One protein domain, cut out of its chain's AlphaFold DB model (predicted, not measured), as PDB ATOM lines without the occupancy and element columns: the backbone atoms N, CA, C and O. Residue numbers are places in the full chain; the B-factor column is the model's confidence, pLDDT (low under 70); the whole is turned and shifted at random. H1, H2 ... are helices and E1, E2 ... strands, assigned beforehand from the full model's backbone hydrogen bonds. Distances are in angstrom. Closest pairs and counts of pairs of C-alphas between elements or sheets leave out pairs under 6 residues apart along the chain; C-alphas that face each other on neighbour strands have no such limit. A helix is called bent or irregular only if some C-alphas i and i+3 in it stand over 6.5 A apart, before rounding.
ATOM      1  N   ASN A  41      29.447  -9.031 -30.637       86.06
ATOM      2  CA  ASN A  41      29.041  -9.171 -32.019       86.06
ATOM      3  C   ASN A  41      29.869 -10.252 -32.711       86.06
ATOM      4  O   ASN A  41      31.099 -10.251 -32.639       86.06
ATOM      5  N   ASN A  42      29.185 -11.161 -33.402       91.50
ATOM      6  CA  ASN A  42      29.819 -12.189 -34.216       91.50
ATOM      7  C   ASN A  42      29.850 -11.734 -35.671       91.50
ATOM      8  O   ASN A  42      28.795 -11.509 -36.261       91.50
ATOM      9  N   TYR A  43      31.040 -11.693 -36.254       89.88
ATOM     10  CA  TYR A  43      31.254 -11.436 -37.673       89.88
ATOM     11  C   TYR A  43      31.634 -12.753 -38.338       89.88
ATOM     12  O   TYR A  43      32.514 -13.459 -37.841       89.88
ATOM     13  N   HIS A  44      30.931 -13.105 -39.412       92.00
ATOM     14  CA  HIS A  44      31.180 -14.310 -40.199       92.00
ATOM     15  C   HIS A  44      31.484 -13.919 -41.634       92.00
ATOM     16  O   HIS A  44      30.758 -13.120 -42.221       92.00
ATOM     17  N   PHE A  45      32.523 -14.534 -42.178       90.69
ATOM     18  CA  PHE A  45      32.992 -14.316 -43.536       90.69
ATOM     19  C   PHE A  45      32.830 -15.590 -44.360       90.69
ATOM     20  O   PHE A  45      32.711 -16.690 -43.807       90.69
ATOM     21  N   SER A  46      32.792 -15.435 -45.681       90.44
ATOM     22  CA  SER A  46      32.681 -16.586 -46.581       90.44
ATOM     23  C   SER A  46      34.032 -17.276 -46.716       90.44
ATOM     24  O   SER A  46      34.106 -18.503 -46.692       90.44
ATOM     25  N   GLU A  47      35.099 -16.478 -46.780       91.50
ATOM     26  CA  GLU A  47      36.465 -16.948 -46.972       91.50
ATOM     27  C   GLU A  47      37.363 -16.609 -45.776       91.50
ATOM     28  O   GLU A  47      37.221 -15.585 -45.103       91.50
ATOM     29  N   GLN A  48      38.363 -17.457 -45.529       92.38
ATOM     30  CA  GLN A  48      39.341 -17.215 -44.463       92.38
ATOM     31  C   GLN A  48      40.225 -15.986 -44.749       92.38
ATOM     32  O   GLN A  48      40.730 -15.358 -43.818       92.38
ATOM     33  N   SER A  49      40.434 -15.635 -46.021       91.81
ATOM     34  CA  SER A  49      41.176 -14.429 -46.406       91.81
ATOM     35  C   SER A  49      40.465 -13.158 -45.945       91.81
ATOM     36  O   SER A  49      41.104 -12.317 -45.322       91.81
ATOM     37  N   GLU A  50      39.149 -13.069 -46.148       91.62
ATOM     38  CA  GLU A  50      38.325 -11.932 -45.714       91.62
ATOM     39  C   GLU A  50      38.375 -11.768 -44.188       91.62
ATOM     40  O   GLU A  50      38.594 -10.670 -43.675       91.62
ATOM     41  N   LEU A  51      38.279 -12.883 -43.448       93.56
ATOM     42  CA  LEU A  51      38.431 -12.881 -41.990       93.56
ATOM     43  C   LEU A  51      39.789 -12.308 -41.564       93.56
ATOM     44  O   LEU A  51      39.861 -11.536 -40.610       93.56
ATOM     45  N   ARG A  52      40.876 -12.702 -42.240       93.44
ATOM     46  CA  ARG A  52      42.235 -12.246 -41.910       93.44
ATOM     47  C   ARG A  52      42.421 -10.762 -42.177       93.44
ATOM     48  O   ARG A  52      43.073 -10.092 -41.380       93.44
ATOM     49  N   GLU A  53      41.865 -10.258 -43.269       93.00
ATOM     50  CA  GLU A  53      41.918  -8.837 -43.598       93.00
ATOM     51  C   GLU A  53      41.137  -8.011 -42.567       93.00
ATOM     52  O   GLU A  53      41.677  -7.054 -42.005       93.00
ATOM     53  N   PHE A  54      39.932  -8.454 -42.196       93.25
ATOM     54  CA  PHE A  54      39.153  -7.829 -41.127       93.25
ATOM     55  C   PHE A  54      39.870  -7.884 -39.766       93.25
ATOM     56  O   PHE A  54      39.961  -6.883 -39.055       93.25
ATOM     57  N   ALA A  55      40.455  -9.032 -39.414       93.62
ATOM     58  CA  ALA A  55      41.241  -9.203 -38.194       93.62
ATOM     59  C   ALA A  55      42.496  -8.310 -38.164       93.62
ATOM     60  O   ALA A  55      42.892  -7.836 -37.095       93.62
ATOM     61  N   SER A  56      43.117  -8.055 -39.320       94.81
ATOM     62  CA  SER A  56      44.226  -7.103 -39.446       94.81
ATOM     63  C   SER A  56      43.761  -5.680 -39.145       94.81
ATOM     64  O   SER A  56      44.374  -5.010 -38.316       94.81
ATOM     65  N   ALA A  57      42.637  -5.253 -39.724       93.56
ATOM     66  CA  ALA A  57      42.073  -3.928 -39.475       93.56
ATOM     67  C   ALA A  57      41.701  -3.723 -37.996       93.56
ATOM     68  O   ALA A  57      42.022  -2.687 -37.414       93.56
ATOM     69  N   LEU A  58      41.115  -4.733 -37.341       94.00
ATOM     70  CA  LEU A  58      40.856  -4.691 -35.896       94.00
ATOM     71  C   LEU A  58      42.149  -4.552 -35.078       94.00
ATOM     72  O   LEU A  58      42.196  -3.781 -34.120       94.00
ATOM     73  N   ASN A  59      43.214  -5.260 -35.465       95.25
ATOM     74  CA  ASN A  59      44.515  -5.184 -34.797       95.25
ATOM     75  C   ASN A  59      45.189  -3.811 -34.957       95.25
ATOM     76  O   ASN A  59      45.797  -3.326 -33.999       95.25
ATOM     77  N   GLU A  60      45.072  -3.167 -36.121       94.38
ATOM     78  CA  GLU A  60      45.643  -1.835 -36.384       94.38
ATOM     79  C   GLU A  60      45.108  -0.775 -35.418       94.38
ATOM     80  O   GLU A  60      45.872   0.034 -34.883       94.38
ATOM     81  N   ILE A  61      43.810  -0.835 -35.120       92.12
ATOM     82  CA  ILE A  61      43.159   0.060 -34.158       92.12
ATOM     83  C   ILE A  61      43.040  -0.535 -32.746       92.12
ATOM     84  O   ILE A  61      42.423   0.064 -31.867       92.12
ATOM     85  N   LYS A  62      43.703  -1.673 -32.499       94.12
ATOM     86  CA  LYS A  62      43.811  -2.347 -31.194       94.12
ATOM     87  C   LYS A  62      42.471  -2.779 -30.589       94.12
ATOM     88  O   LYS A  62      42.334  -2.799 -29.364       94.12
ATOM     89  N   ILE A  63      41.508  -3.168 -31.422       92.88
ATOM     90  CA  ILE A  63      40.261  -3.775 -30.955       92.88
ATOM     91  C   ILE A  63      40.507  -5.245 -30.602       92.88
ATOM     92  O   ILE A  63      40.908  -6.028 -31.468       92.88
ATOM     93  N   PRO A  64      40.252  -5.663 -29.351       92.19
ATOM     94  CA  PRO A  64      40.359  -7.061 -28.972       92.19
ATOM     95  C   PRO A  64      39.216  -7.883 -29.581       92.19
ATOM     96  O   PRO A  64      38.042  -7.527 -29.471       92.19
ATOM     97  N   TYR A  65      39.560  -9.038 -30.145       92.31
ATOM     98  CA  TYR A  65      38.605 -10.017 -30.662       92.31
ATOM     99  C   TYR A  65      38.960 -11.435 -30.206       92.31
ATOM    100  O   TYR A  65      40.040 -11.703 -29.671       92.31
ATOM    101  N   ARG A  66      38.025 -12.362 -30.409       91.75
ATOM    102  CA  ARG A  66      38.219 -13.796 -30.204       91.75
ATOM    103  C   ARG A  66      37.787 -14.552 -31.450       91.75
ATOM    104  O   ARG A  66      36.651 -14.405 -31.883       91.75
ATOM    105  N   GLU A  67      38.644 -15.417 -31.967       91.88
ATOM    106  CA  GLU A  67      38.252 -16.378 -33.002       91.88
ATOM    107  C   GLU A  67      37.257 -17.400 -32.430       91.88
ATOM    108  O   GLU A  67      37.466 -17.965 -31.351       91.88
ATOM    109  N   ILE A  68      36.144 -17.604 -33.133       91.56
ATOM    110  CA  ILE A  68      35.071 -18.533 -32.740       91.56
ATOM    111  C   ILE A  68      34.875 -19.670 -33.749       91.56
ATOM    112  O   ILE A  68      34.281 -20.689 -33.397       91.56
ATOM    113  N   SER A  69      35.388 -19.517 -34.970       91.12
ATOM    114  CA  SER A  69      35.442 -20.537 -36.022       91.12
ATOM    115  C   SER A  69      36.509 -20.167 -37.062       91.12
ATOM    116  O   SER A  69      37.081 -19.080 -36.999       91.12
ATOM    117  N   ASP A  70      36.745 -21.043 -38.044       91.81
ATOM    118  CA  ASP A  70      37.723 -20.818 -39.124       91.81
ATOM    119  C   ASP A  70      37.429 -19.573 -39.983       91.81
ATOM    120  O   ASP A  70      38.331 -19.050 -40.640       91.81
ATOM    121  N   THR A  71      36.175 -19.105 -39.973       94.25
ATOM    122  CA  THR A  71      35.688 -17.934 -40.718       94.25
ATOM    123  C   THR A  71      34.910 -16.948 -39.839       94.25
ATOM    124  O   THR A  71      34.166 -16.109 -40.348       94.25
ATOM    125  N   GLY A  72      35.047 -17.037 -38.513       93.19
ATOM    126  CA  GLY A  72      34.236 -16.255 -37.584       93.19
ATOM    127  C   GLY A  72      35.025 -15.694 -36.412       93.19
ATOM    128  O   GLY A  72      35.756 -16.418 -35.730       93.19
ATOM    129  N   ILE A  73      34.803 -14.412 -36.118       94.00
ATOM    130  CA  ILE A  73      35.319 -13.754 -34.914       94.00
ATOM    131  C   ILE A  73      34.201 -13.108 -34.096       94.00
ATOM    132  O   ILE A  73      33.181 -12.662 -34.618       94.00
ATOM    133  N   ASN A  74      34.416 -13.046 -32.788       93.44
ATOM    134  CA  ASN A  74      33.582 -12.353 -31.821       93.44
ATOM    135  C   ASN A  74      34.317 -11.110 -31.303       93.44
ATOM    136  O   ASN A  74      35.476 -11.196 -30.892       93.44
ATOM    137  N   VAL A  75      33.624  -9.976 -31.288       92.25
ATOM    138  CA  VAL A  75      34.098  -8.705 -30.726       92.25
ATOM    139  C   VAL A  75      33.186  -8.324 -29.566       92.25
ATOM    140  O   VAL A  75      31.971  -8.425 -29.687       92.25
ATOM    141  N   SER A  76      33.749  -7.891 -28.437       90.00
ATOM    142  CA  SER A  76      32.959  -7.477 -27.266       90.00
ATOM    143  C   SER A  76      32.044  -6.288 -27.588       90.00
ATOM    144  O   SER A  76      32.421  -5.410 -28.361       90.00
ATOM    145  N   ASP A  77      30.877  -6.215 -26.937       88.38
ATOM    146  CA  ASP A  77      29.893  -5.131 -27.116       88.38
ATOM    147  C   ASP A  77      30.498  -3.730 -26.907       88.38
ATOM    148  O   ASP A  77      30.061  -2.768 -27.531       88.38
ATOM    149  N   GLU A  78      31.527  -3.615 -26.061       89.62
ATOM    150  CA  GLU A  78      32.257  -2.361 -25.805       89.62
ATOM    151  C   GLU A  78      32.891  -1.762 -27.070       89.62
ATOM    152  O   GLU A  78      33.075  -0.551 -27.151       89.62
ATOM    153  N   TRP A  79      33.204  -2.605 -28.055       90.69
ATOM    154  CA  TRP A  79      33.892  -2.242 -29.296       90.69
ATOM    155  C   TRP A  79      32.992  -2.373 -30.527       90.69
ATOM    156  O   TRP A  79      33.463  -2.227 -31.655       90.69
ATOM    157  N   LYS A  80      31.700  -2.652 -30.316       88.88
ATOM    158  CA  LYS A  80      30.728  -2.932 -31.373       88.88
ATOM    159  C   LYS A  80      30.726  -1.860 -32.461       88.88
ATOM    160  O   LYS A  80      30.880  -2.199 -33.624       88.88
ATOM    161  N   GLU A  81      30.566  -0.596 -32.082       90.06
ATOM    162  CA  GLU A  81      30.390   0.509 -33.034       90.06
ATOM    163  C   GLU A  81      31.605   0.658 -33.962       90.06
ATOM    164  O   GLU A  81      31.464   0.781 -35.172       90.06
ATOM    165  N   GLN A  82      32.809   0.537 -33.404       91.62
ATOM    166  CA  GLN A  82      34.055   0.667 -34.158       91.62
ATOM    167  C   GLN A  82      34.319  -0.554 -35.052       91.62
ATOM    168  O   GLN A  82      34.807  -0.414 -36.171       91.62
ATOM    169  N   ALA A  83      33.980  -1.759 -34.581       91.25
ATOM    170  CA  ALA A  83      34.079  -2.970 -35.392       91.25
ATOM    171  C   ALA A  83      33.049  -2.989 -36.534       91.25
ATOM    172  O   ALA A  83      33.348  -3.483 -37.618       91.25
ATOM    173  N   GLU A  84      31.856  -2.439 -36.307       90.81
ATOM    174  CA  GLU A  84      30.802  -2.293 -37.314       90.81
ATOM    175  C   GLU A  84      31.204  -1.274 -38.390       90.81
ATOM    176  O   GLU A  84      31.090  -1.584 -39.570       90.81
ATOM    177  N   GLU A  85      31.822  -0.147 -38.018       92.69
ATOM    178  CA  GLU A  85      32.368   0.822 -38.981       92.69
ATOM    179  C   GLU A  85      33.445   0.207 -39.897       92.69
ATOM    180  O   GLU A  85      33.462   0.452 -41.106       92.69
ATOM    181  N   ILE A  86      34.351  -0.610 -39.347       91.06
ATOM    182  CA  ILE A  86      35.348  -1.327 -40.161       91.06
ATOM    183  C   ILE A  86      34.661  -2.325 -41.091       91.06
ATOM    184  O   ILE A  86      35.034  -2.440 -42.257       91.06
ATOM    185  N   TYR A  87      33.687  -3.067 -40.567       89.56
ATOM    186  CA  TYR A  87      32.993  -4.097 -41.325       89.56
ATOM    187  C   TYR A  87      32.226  -3.501 -42.511       89.56
ATOM    188  O   TYR A  87      32.313  -4.025 -43.619       89.56
ATOM    189  N   GLU A  88      31.531  -2.379 -42.310       89.38
ATOM    190  CA  GLU A  88      30.833  -1.671 -43.387       89.38
ATOM    191  C   GLU A  88      31.802  -1.201 -44.478       89.38
ATOM    192  O   GLU A  88      31.563  -1.473 -45.653       89.38
ATOM    193  N   LYS A  89      32.948  -0.614 -44.106       86.50
ATOM    194  CA  LYS A  89      33.999  -0.225 -45.068       86.50
ATOM    195  C   LYS A  89      34.517  -1.414 -45.883       86.50
ATOM    196  O   LYS A  89      34.751  -1.280 -47.082       86.50
ATOM    197  N   PHE A  90      34.668  -2.577 -45.247       83.12
ATOM    198  CA  PHE A  90      35.039  -3.819 -45.929       83.12
ATOM    199  C   PHE A  90      33.989  -4.236 -46.963       83.12
ATOM    200  O   PHE A  90      34.328  -4.495 -48.117       83.12
ATOM    201  N   MET A  91      32.716  -4.262 -46.567       80.12
ATOM    202  CA  MET A  91      31.614  -4.684 -47.436       80.12
ATOM    203  C   MET A  91      31.363  -3.711 -48.596       80.12
ATOM    204  O   MET A  91      30.987  -4.153 -49.680       80.12
ATOM    205  N   GLU A  92      31.586  -2.410 -48.399       80.19
ATOM    206  CA  GLU A  92      31.529  -1.419 -49.478       80.19
ATOM    207  C   GLU A  92      32.652  -1.637 -50.500       80.19
ATOM    208  O   GLU A  92      32.380  -1.669 -51.698       80.19
ATOM    209  N   SER A  93      33.886  -1.879 -50.042       71.25
ATOM    210  CA  SER A  93      35.036  -2.114 -50.931       71.25
ATOM    211  C   SER A  93      34.958  -3.416 -51.738       71.25
ATOM    212  O   SER A  93      35.560  -3.514 -52.800       71.25
ATOM    213  N   ALA A  94      34.211  -4.413 -51.254       63.06
ATOM    214  CA  ALA A  94      34.018  -5.692 -51.939       63.06
ATOM    215  C   ALA A  94      32.937  -5.644 -53.042       63.06
ATOM    216  O   ALA A  94      32.796  -6.603 -53.801       63.06
ATOM    217  N   ASN A  95      32.160  -4.557 -53.108       60.09
ATOM    218  CA  ASN A  95      31.071  -4.358 -54.069       60.09
ATOM    219  C   ASN A  95      31.440  -3.417 -55.238       60.09
ATOM    220  O   ASN A  95      30.590  -3.195 -56.108       60.09
TER     221      ASN A  95
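What this domain is: This is residues 41 to 95 of the 96 residues of an uncharacterized protein of Coprococcus sp. AM27-12LB (UniProt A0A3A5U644). A small sheet of three strands has two helices, H1 and H2, covering one face, while its other face is bare. H2, the longer helix, lies over the E1 side of the sheet and runs along the strands, coming near the sheet with its residues 77 to 87, while H1 covers E3. The printed part has 55 residues, in the order E1, H1, E2, E3, H2; the sheet order is E1, E3, E2, antiparallel, and the class is mixed. It is compact, with a radius of gyration of the C-alphas of 10.1 A and spans of 28 by 22 by 17 A.

Where its parts are: Find C-alpha 41 at (29.041, -9.171, -32.019), where E1, residues 41 to 44, begins its 9.9 A. H1, residues 48 to 60, spans 18.5 A; E2, 65 to 69, 12.2 A; E3, 72 to 75, 10.2 A. H2, residues 77 to 93, spans 24.6 A to C-alpha 93 at (35.036, -2.114, -50.931); it is irregular, with C-alphas 78 and 81 8.0 A apart, and has a kink of 31 degrees near residue 84.

How they stand to each other: Look at E1 beside the inner strand E3: N 41 and O 75 are 2.8 A apart, within hydrogen-bond range. E2 and E3 form a hairpin, with N 66 and O 74 at 2.8 A. E1, H1, E2 make a split strand-helix-strand unit, two same-way strands with E3 between them, and its crossover is right-handed. H1 and H2 lie on the same face, making two layers, helices over a sheet. H1 is over E3 at a height of 9.9 A. H2 is over E1 and, only just, E3, with 3 C-alphas. Residues 54 to 58 of H1 touch residues 83 to 90 of H2, closest at the C-alphas of Leu 58 and Ala 83, 7.0 A, at a steep tilt of 55 degrees, opposite ways. Every O i to N i+4 pair in H1 is within hydrogen-bond range; in H2, 11 of 13 are.

The domain as a whole: The C-alphas farthest apart, those of Glu 78 and Asn 95, stand 28.4 A apart. The printed part has no cut, and its four links are tight. Residues 94 to 95 are under 70 in pLDDT.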